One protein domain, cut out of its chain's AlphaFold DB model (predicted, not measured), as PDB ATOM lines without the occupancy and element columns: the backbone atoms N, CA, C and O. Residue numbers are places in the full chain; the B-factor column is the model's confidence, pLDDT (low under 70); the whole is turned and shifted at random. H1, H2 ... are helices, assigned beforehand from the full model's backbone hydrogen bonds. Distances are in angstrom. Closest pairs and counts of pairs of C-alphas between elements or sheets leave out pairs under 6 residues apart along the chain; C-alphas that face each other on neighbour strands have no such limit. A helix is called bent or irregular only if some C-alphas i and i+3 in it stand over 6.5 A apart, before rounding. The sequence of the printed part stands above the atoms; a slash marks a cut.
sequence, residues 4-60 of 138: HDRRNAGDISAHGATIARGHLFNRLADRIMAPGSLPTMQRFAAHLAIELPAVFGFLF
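AT A GLANCE: This is residues 4 to 60 of the 138 residues of an uncharacterized protein of Acidobacteria bacterium (UniProt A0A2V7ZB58). You are looking at a long, slender helical hairpin: H2 makes one long side, and the kinked H3 folds back beside its last residues, touching H2 with residues 45 to 52 alone. At the other end of H2, the short H1 makes a small turn near Ala 17. The printed part has 57 residues with three named helices, in the order H1, H2, H3, and no named strand; the class is all helix. The whole is loose, with a radius of gyration of the C-alphas of 14.1 A, and a rod in outline, spanning 44 by 15 by 14 A.

IN THESE COORDINATES: Find C-alpha 4 at (55.456, -38.907, -41.593), where H1 begins; it covers residues 4 to 8. Go on to C-alpha 14 at (61.883, -48.797, -42.114); from there H2 runs 28.8 A to residue 33. H3 runs 21.8 A from residue 39 to residue 55, its last C-alpha at (42.679, -42.985, -38.019). It has a kink of 51 degrees near residue 49 and is irregular, with C-alphas 50 and 53 7.7 A apart.

HOW THE PARTS SIT: Look first at H1 and H2, close but not clearly touching: their closest C-alphas, of Arg 7 and Ala 17, are 7.5 A apart. H2 and H3 form a helical hairpin and touch, H2 with residues 29 to 33 alone; their closest C-alphas, of Ile 32 and Ala 45, are 5.0 A apart. They run opposite ways at a shallow tilt of 20 degrees. H1 and H3 are apart. In H1 every O i to N i+4 pair is within hydrogen-bond range; in H2 15 of 16 are, and in H3 11 of 13.

THE WHOLE: The C-alphas farthest apart, of Gly 10 and Pro 39, are 43.6 A apart, while those of His 4 and Phe 60, the first and last printed, are 10.0 A apart. The printed part has no cut, and both links are tight. Look at the B-factor column for residues 4 to 11: their pLDDT is under 70, against a mean of 86.2 for the printed part of this predicted model.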
ATOM      1  N   HIS A   4      55.666 -38.731 -40.148       52.47
ATOM      2  CA  HIS A   4      55.456 -38.907 -41.593       52.47
ATOM      3  C   HIS A   4      56.502 -38.130 -42.419       52.47
ATOM      4  O   HIS A   4      57.156 -38.699 -43.291       52.47
ATOM      5  N   ASP A   5      56.763 -36.870 -42.057       53.72
ATOM      6  CA  ASP A   5      57.703 -36.001 -42.785       53.72
ATOM      7  C   ASP A   5      59.160 -36.454 -42.600       53.72
ATOM      8  O   ASP A   5      59.976 -36.338 -43.507       53.72
ATOM      9  N   ARG A   6      59.473 -37.054 -41.443       51.41
ATOM     10  CA  ARG A   6      60.802 -37.611 -41.138       51.41
ATOM     11  C   ARG A   6      61.139 -38.853 -41.958       51.41
ATOM     12  O   ARG A   6      62.296 -39.052 -42.299       51.41
ATOM     13  N   ARG A   7      60.149 -39.683 -42.305       53.28
ATOM     14  CA  ARG A   7      60.378 -40.836 -43.191       53.28
ATOM     15  C   ARG A   7      60.668 -40.380 -44.622       53.28
ATOM     16  O   ARG A   7      61.565 -40.928 -45.248       53.28
ATOM     17  N   ASN A   8      59.960 -39.352 -45.095       54.91
ATOM     18  CA  ASN A   8      60.206 -38.745 -46.408       54.91
ATOM     19  C   ASN A   8      61.539 -37.979 -46.459       54.91
ATOM     20  O   ASN A   8      62.139 -37.880 -47.523       54.91
ATOM     21  N   ALA A   9      62.024 -37.499 -45.310       60.56
ATOM     22  CA  ALA A   9      63.338 -36.878 -45.155       60.56
ATOM     23  C   ALA A   9      64.496 -37.877 -44.918       60.56
ATOM     24  O   ALA A   9      65.647 -37.458 -44.887       60.56
ATOM     25  N   GLY A  10      64.221 -39.182 -44.760       60.44
ATOM     26  CA  GLY A  10      65.246 -40.215 -44.533       60.44
ATOM     27  C   GLY A  10      65.713 -40.393 -43.077       60.44
ATOM     28  O   GLY A  10      66.600 -41.202 -42.820       60.44
ATOM     29  N   ASP A  11      65.093 -39.711 -42.111       68.44
ATOM     30  CA  ASP A  11      65.542 -39.653 -40.708       68.44
ATOM     31  C   ASP A  11      65.235 -40.920 -39.881       68.44
ATOM     32  O   ASP A  11      65.684 -41.046 -38.741       68.44
ATOM     33  N   ILE A  12      64.411 -41.850 -40.386       76.06
ATOM     34  CA  ILE A  12      63.964 -43.037 -39.634       76.06
ATOM     35  C   ILE A  12      64.025 -44.280 -40.523       76.06
ATOM     36  O   ILE A  12      63.441 -44.313 -41.607       76.06
ATOM     37  N   SER A  13      64.671 -45.341 -40.027       82.75
ATOM     38  CA  SER A  13      64.721 -46.638 -40.709       82.75
ATOM     39  C   SER A  13      63.326 -47.252 -40.882       82.75
ATOM     40  O   SER A  13      62.399 -46.989 -40.111       82.75
ATOM     41  N   ALA A  14      63.164 -48.134 -41.874       80.56
ATOM     42  CA  ALA A  14      61.883 -48.797 -42.114       80.56
ATOM     43  C   ALA A  14      61.370 -49.561 -40.879       80.56
ATOM     44  O   ALA A  14      60.178 -49.507 -40.572       80.56
ATOM     45  N   HIS A  15      62.282 -50.207 -40.148       85.44
ATOM     46  CA  HIS A  15      61.986 -50.903 -38.901       85.44
ATOM     47  C   HIS A  15      61.584 -49.931 -37.780       85.44
ATOM     48  O   HIS A  15      60.543 -50.119 -37.151       85.44
ATOM     49  N   GLY A  16      62.333 -48.837 -37.591       86.25
ATOM     50  CA  GLY A  16      62.013 -47.808 -36.596       86.25
ATOM     51  C   GLY A  16      60.647 -47.153 -36.833       86.25
ATOM     52  O   GLY A  16      59.896 -46.919 -35.887       86.25
ATOM     53  N   ALA A  17      60.269 -46.943 -38.096       84.50
ATOM     54  CA  ALA A  17      58.949 -46.435 -38.454       84.50
ATOM     55  C   ALA A  17      57.826 -47.419 -38.075       84.50
ATOM     56  O   ALA A  17      56.788 -46.994 -37.573       84.50
ATOM     57  N   THR A  18      58.024 -48.727 -38.263       87.75
ATOM     58  CA  THR A  18      57.046 -49.750 -37.852       87.75
ATOM     59  C   THR A  18      56.815 -49.742 -36.344       87.75
ATOM     60  O   THR A  18      55.664 -49.719 -35.913       87.75
ATOM     61  N   ILE A  19      57.887 -49.673 -35.554       90.12
ATOM     62  CA  ILE A  19      57.800 -49.594 -34.091       90.12
ATOM     63  C   ILE A  19      57.076 -48.313 -33.652       90.12
ATOM     64  O   ILE A  19      56.124 -48.369 -32.872       90.12
ATOM     65  N   ALA A  20      57.451 -47.157 -34.210       88.38
ATOM     66  CA  ALA A  20      56.809 -45.881 -33.893       88.38
ATOM     67  C   ALA A  20      55.301 -45.876 -34.215       88.38
ATOM     68  O   ALA A  20      54.507 -45.344 -33.436       88.38
ATOM     69  N   ARG A  21      54.892 -46.502 -35.329       88.94
ATOM     70  CA  ARG A  21      53.473 -46.687 -35.680       88.94
ATOM     71  C   ARG A  21      52.737 -47.543 -34.656       88.94
ATOM     72  O   ARG A  21      51.678 -47.131 -34.196       88.94
ATOM     73  N   GLY A  22      53.307 -48.686 -34.271       90.81
ATOM     74  CA  GLY A  22      52.713 -49.570 -33.264       90.81
ATOM     75  C   GLY A  22      52.489 -48.855 -31.931       90.81
ATOM     76  O   GLY A  22      51.405 -48.922 -31.358       90.81
ATOM     77  N   HIS A  23      53.470 -48.066 -31.483       92.62
ATOM     78  CA  HIS A  23      53.318 -47.260 -30.272       92.62
ATOM     79  C   HIS A  23      52.209 -46.208 -30.376       92.62
ATOM     80  O   HIS A  23      51.478 -46.010 -29.408       92.62
ATOM     81  N   LEU A  24      52.070 -45.526 -31.517       90.62
ATOM     82  CA  LEU A  24      50.980 -44.565 -31.725       90.62
ATOM     83  C   LEU A  24      49.611 -45.246 -31.691       90.62
ATOM     84  O   LEU A  24      48.696 -44.731 -31.049       90.62
ATOM     85  N   PHE A  25      49.495 -46.403 -32.342       92.44
ATOM     86  CA  PHE A  25      48.265 -47.183 -32.379       92.44
ATOM     87  C   PHE A  25      47.849 -47.628 -30.975       92.44
ATOM     88  O   PHE A  25      46.745 -47.314 -30.540       92.44
ATOM     89  N   ASN A  26      48.764 -48.254 -30.226       93.62
ATOM     90  CA  ASN A  26      48.495 -48.730 -28.867       93.62
ATOM     91  C   ASN A  26      48.128 -47.578 -27.928       93.62
ATOM     92  O   ASN A  26      47.123 -47.646 -27.233       93.62
ATOM     93  N   ARG A  27      48.868 -46.462 -27.980       94.06
ATOM     94  CA  ARG A  27      48.561 -45.288 -27.150       94.06
ATOM     95  C   ARG A  27      47.171 -44.720 -27.408       94.06
ATOM     96  O   ARG A  27      46.565 -44.187 -26.482       94.06
ATOM     97  N   LEU A  28      46.696 -44.751 -28.653       92.62
ATOM     98  CA  LEU A  28      45.345 -44.307 -28.978       92.62
ATOM     99  C   LEU A  28      44.305 -45.346 -28.538       92.62
ATOM    100  O   LEU A  28      43.309 -44.964 -27.926       92.62
ATOM    101  N   ALA A  29      44.563 -46.632 -28.784       93.62
ATOM    102  CA  ALA A  29      43.709 -47.733 -28.347       93.62
ATOM    103  C   ALA A  29      43.477 -47.695 -26.829       93.62
ATOM    104  O   ALA A  29      42.330 -47.683 -26.394       93.62
ATOM    105  N   ASP A  30      44.536 -47.538 -26.030       95.06
ATOM    106  CA  ASP A  30      44.450 -47.450 -24.566       95.06
ATOM    107  C   ASP A  30      43.516 -46.320 -24.107       95.06
ATOM    108  O   ASP A  30      42.759 -46.462 -23.146       95.06
ATOM    109  N   ARG A  31      43.530 -45.181 -24.813       93.25
ATOM    110  CA  ARG A  31      42.666 -44.030 -24.503       93.25
ATOM    111  C   ARG A  31      41.223 -44.240 -24.932       93.25
ATOM    112  O   ARG A  31      40.326 -43.737 -24.265       93.25
ATOM    113  N   ILE A  32      41.004 -44.959 -26.026       94.38
ATOM    114  CA  ILE A  32      39.666 -45.313 -26.503       94.38
ATOM    115  C   ILE A  32      39.023 -46.348 -25.574       94.38
ATOM    116  O   ILE A  32      37.838 -46.237 -25.275       94.38
ATOM    117  N   MET A  33      39.799 -47.312 -25.074       93.62
ATOM    118  CA  MET A  33      39.307 -48.393 -24.213       93.62
ATOM    119  C   MET A  33      39.001 -47.954 -22.776       93.62
ATOM    120  O   MET A  33      38.295 -48.659 -22.060       93.62
ATOM    121  N   ALA A  34      39.477 -46.779 -22.362       94.06
ATOM    122  CA  ALA A  34      39.194 -46.187 -21.058       94.06
ATOM    123  C   ALA A  34      38.460 -44.837 -21.196       94.06
ATOM    124  O   ALA A  34      39.015 -43.791 -20.841       94.06
ATOM    125  N   PRO A  35      37.219 -44.815 -21.730       92.31
ATOM    126  CA  PRO A  35      36.472 -43.574 -21.853       92.31
ATOM    127  C   PRO A  35      36.033 -43.060 -20.479       92.31
ATOM    128  O   PRO A  35      35.783 -43.825 -19.549       92.31
ATOM    129  N   GLY A  36      35.883 -41.739 -20.364       91.75
ATOM    130  CA  GLY A  36      35.269 -41.125 -19.188       91.75
ATOM    131  C   GLY A  36      33.800 -41.536 -19.002       91.75
ATOM    132  O   GLY A  36      33.185 -42.161 -19.865       91.75
ATOM    133  N   SER A  37      33.204 -41.130 -17.882       93.62
ATOM    134  CA  SER A  37      31.817 -41.475 -17.528       93.62
ATOM    135  C   SER A  37      30.748 -40.750 -18.354       93.62
ATOM    136  O   SER A  37      29.582 -41.137 -18.322       93.62
ATOM    137  N   LEU A  38      31.110 -39.699 -19.099       97.19
ATOM    138  CA  LEU A  38      30.146 -38.930 -19.880       97.19
ATOM    139  C   LEU A  38      29.631 -39.760 -21.074       97.19
ATOM    140  O   LEU A  38      30.443 -40.165 -21.913       97.19
ATOM    141  N   PRO A  39      28.303 -39.919 -21.261       96.00
ATOM    142  CA  PRO A  39      27.753 -40.730 -22.353       96.00
ATOM    143  C   PRO A  39      28.232 -40.306 -23.747       96.00
ATOM    144  O   PRO A  39      28.419 -41.134 -24.633       96.00
ATOM    145  N   THR A  40      28.468 -39.009 -23.961       96.00
ATOM    146  CA  THR A  40      29.018 -38.494 -25.226       96.00
ATOM    147  C   THR A  40      30.443 -38.985 -25.483       96.00
ATOM    148  O   THR A  40      30.761 -39.333 -26.616       96.00
ATOM    149  N   MET A  41      31.283 -39.068 -24.446       95.06
ATOM    150  CA  MET A  41      32.651 -39.583 -24.569       95.06
ATOM    151  C   MET A  41      32.653 -41.089 -24.821       95.06
ATOM    152  O   MET A  41      33.425 -41.554 -25.649       95.06
ATOM    153  N   GLN A  42      31.749 -41.835 -24.181       95.81
ATOM    154  CA  GLN A  42      31.586 -43.275 -24.413       95.81
ATOM    155  C   GLN A  42      31.135 -43.575 -25.845       95.81
ATOM    156  O   GLN A  42      31.722 -44.426 -26.506       95.81
ATOM    157  N   ARG A  43      30.146 -42.834 -26.368       96.44
ATOM    158  CA  ARG A  43      29.720 -42.963 -27.775       96.44
ATOM    159  C   ARG A  43      30.845 -42.620 -28.746       96.44
ATOM    160  O   ARG A  43      31.030 -43.320 -29.736       96.44
ATOM    161  N   PHE A  44      31.591 -41.553 -28.464       95.12
ATOM    162  CA  PHE A  44      32.725 -41.163 -29.295       95.12
ATOM    163  C   PHE A  44      33.833 -42.222 -29.280       95.12
ATOM    164  O   PHE A  44      34.332 -42.586 -30.337       95.12
ATOM    165  N   ALA A  45      34.162 -42.772 -28.110       95.75
ATOM    166  CA  ALA A  45      35.122 -43.860 -27.981       95.75
ATOM    167  C   ALA A  45      34.660 -45.129 -28.712       95.75
ATOM    168  O   ALA A  45      35.442 -45.711 -29.451       95.75
ATOM    169  N   ALA A  46      33.386 -45.512 -28.594       95.31
ATOM    170  CA  ALA A  46      32.835 -46.650 -29.328       95.31
ATOM    171  C   ALA A  46      32.953 -46.466 -30.852       95.31
ATOM    172  O   ALA A  46      33.342 -47.392 -31.559       95.31
ATOM    173  N   HIS A  47      32.682 -45.259 -31.356       95.38
ATOM    174  CA  HIS A  47      32.890 -44.944 -32.769       95.38
ATOM    175  C   HIS A  47      34.374 -45.009 -33.158       95.38
ATOM    176  O   HIS A  47      34.721 -45.655 -34.142       95.38
ATOM    177  N   LEU A  48      35.262 -44.404 -32.365       94.38
ATOM    178  CA  LEU A  48      36.700 -44.452 -32.624       94.38
ATOM    179  C   LEU A  48      37.280 -45.864 -32.538       94.38
ATOM    180  O   LEU A  48      38.242 -46.137 -33.239       94.38
ATOM    181  N   ALA A  49      36.726 -46.754 -31.714       93.19
ATOM    182  CA  ALA A  49      37.152 -48.150 -31.648       93.19
ATOM    183  C   ALA A  49      36.902 -48.875 -32.978       93.19
ATOM    184  O   ALA A  49      37.746 -49.651 -33.419       93.19
ATOM    185  N   ILE A  50      35.775 -48.579 -33.633       93.31
ATOM    186  CA  ILE A  50      35.430 -49.109 -34.959       93.31
ATOM    187  C   ILE A  50      36.356 -48.510 -36.027       93.31
ATOM    188  O   ILE A  50      36.902 -49.235 -36.854       93.31
ATOM    189  N   GLU A  51      36.575 -47.195 -35.978       92.25
ATOM    190  CA  GLU A  51      37.353 -46.458 -36.983       92.25
ATOM    191  C   GLU A  51      38.870 -46.467 -36.734       92.25
ATOM    192  O   GLU A  51      39.633 -45.902 -37.518       92.25
ATOM    193  N   LEU A  52      39.341 -47.095 -35.653       88.88
ATOM    194  CA  LEU A  52      40.742 -47.063 -35.233       88.88
ATOM    195  C   LEU A  52      41.729 -47.442 -36.358       88.88
ATOM    196  O   LEU A  52      42.737 -46.739 -36.500       88.88
ATOM    197  N   PRO A  53      41.464 -48.466 -37.200       85.31
ATOM    198  CA  PRO A  53      42.328 -48.779 -38.339       85.31
ATOM    199  C   PRO A  53      42.456 -47.630 -39.352       85.31
ATOM    200  O   PRO A  53      43.513 -47.459 -39.956       85.31
ATOM    201  N   ALA A  54      41.410 -46.816 -39.519       88.06
ATOM    202  CA  ALA A  54      41.377 -45.712 -40.473       88.06
ATOM    203  C   ALA A  54      42.078 -44.441 -39.955       88.06
ATOM    204  O   ALA A  54      42.633 -43.685 -40.754       88.06
ATOM    205  N   VAL A  55      42.121 -44.214 -38.632       89.06
ATOM    206  CA  VAL A  55      42.679 -42.985 -38.019       89.06
ATOM    207  C   VAL A  55      44.120 -42.705 -38.457       89.06
ATOM    208  O   VAL A  55      44.505 -41.552 -38.658       89.06
ATOM    209  N   PHE A  56      44.920 -43.758 -38.621       88.25
ATOM    210  CA  PHE A  56      46.323 -43.663 -39.018       88.25
ATOM    211  C   PHE A  56      46.600 -44.218 -40.420       88.25
ATOM    212  O   PHE A  56      47.745 -44.558 -40.711       88.25
ATOM    213  N   GLY A  57      45.598 -44.277 -41.306       87.50
ATOM    214  CA  GLY A  57      45.750 -44.809 -42.669       87.50
ATOM    215  C   GLY A  57      46.938 -44.215 -43.443       87.50
ATOM    216  O   GLY A  57      47.701 -44.954 -44.057       87.50
ATOM    217  N   PHE A  58      47.192 -42.909 -43.301       87.00
ATOM    218  CA  PHE A  58      48.333 -42.201 -43.913       87.00
ATOM    219  C   PHE A  58      49.722 -42.677 -43.439       87.00
ATOM    220  O   PHE A  58      50.740 -42.367 -44.051       87.00
ATOM    221  N   LEU A  59      49.809 -43.416 -42.326       86.81
ATOM    222  CA  LEU A  59      51.058 -44.045 -41.882       86.81
ATOM    223  C   LEU A  59      51.345 -45.367 -42.618       86.81
ATOM    224  O   LEU A  59      52.461 -45.893 -42.506       86.81
ATOM    225  N   PHE A  60      50.353 -45.911 -43.328       84.56
ATOM    226  CA  PHE A  60      50.426 -47.162 -44.085       84.56
ATOM    227  C   PHE A  60      50.401 -46.928 -45.596       84.56
ATOM    228  O   PHE A  60      51.129 -47.609 -46.313       84.56
TER     229      PHE A  60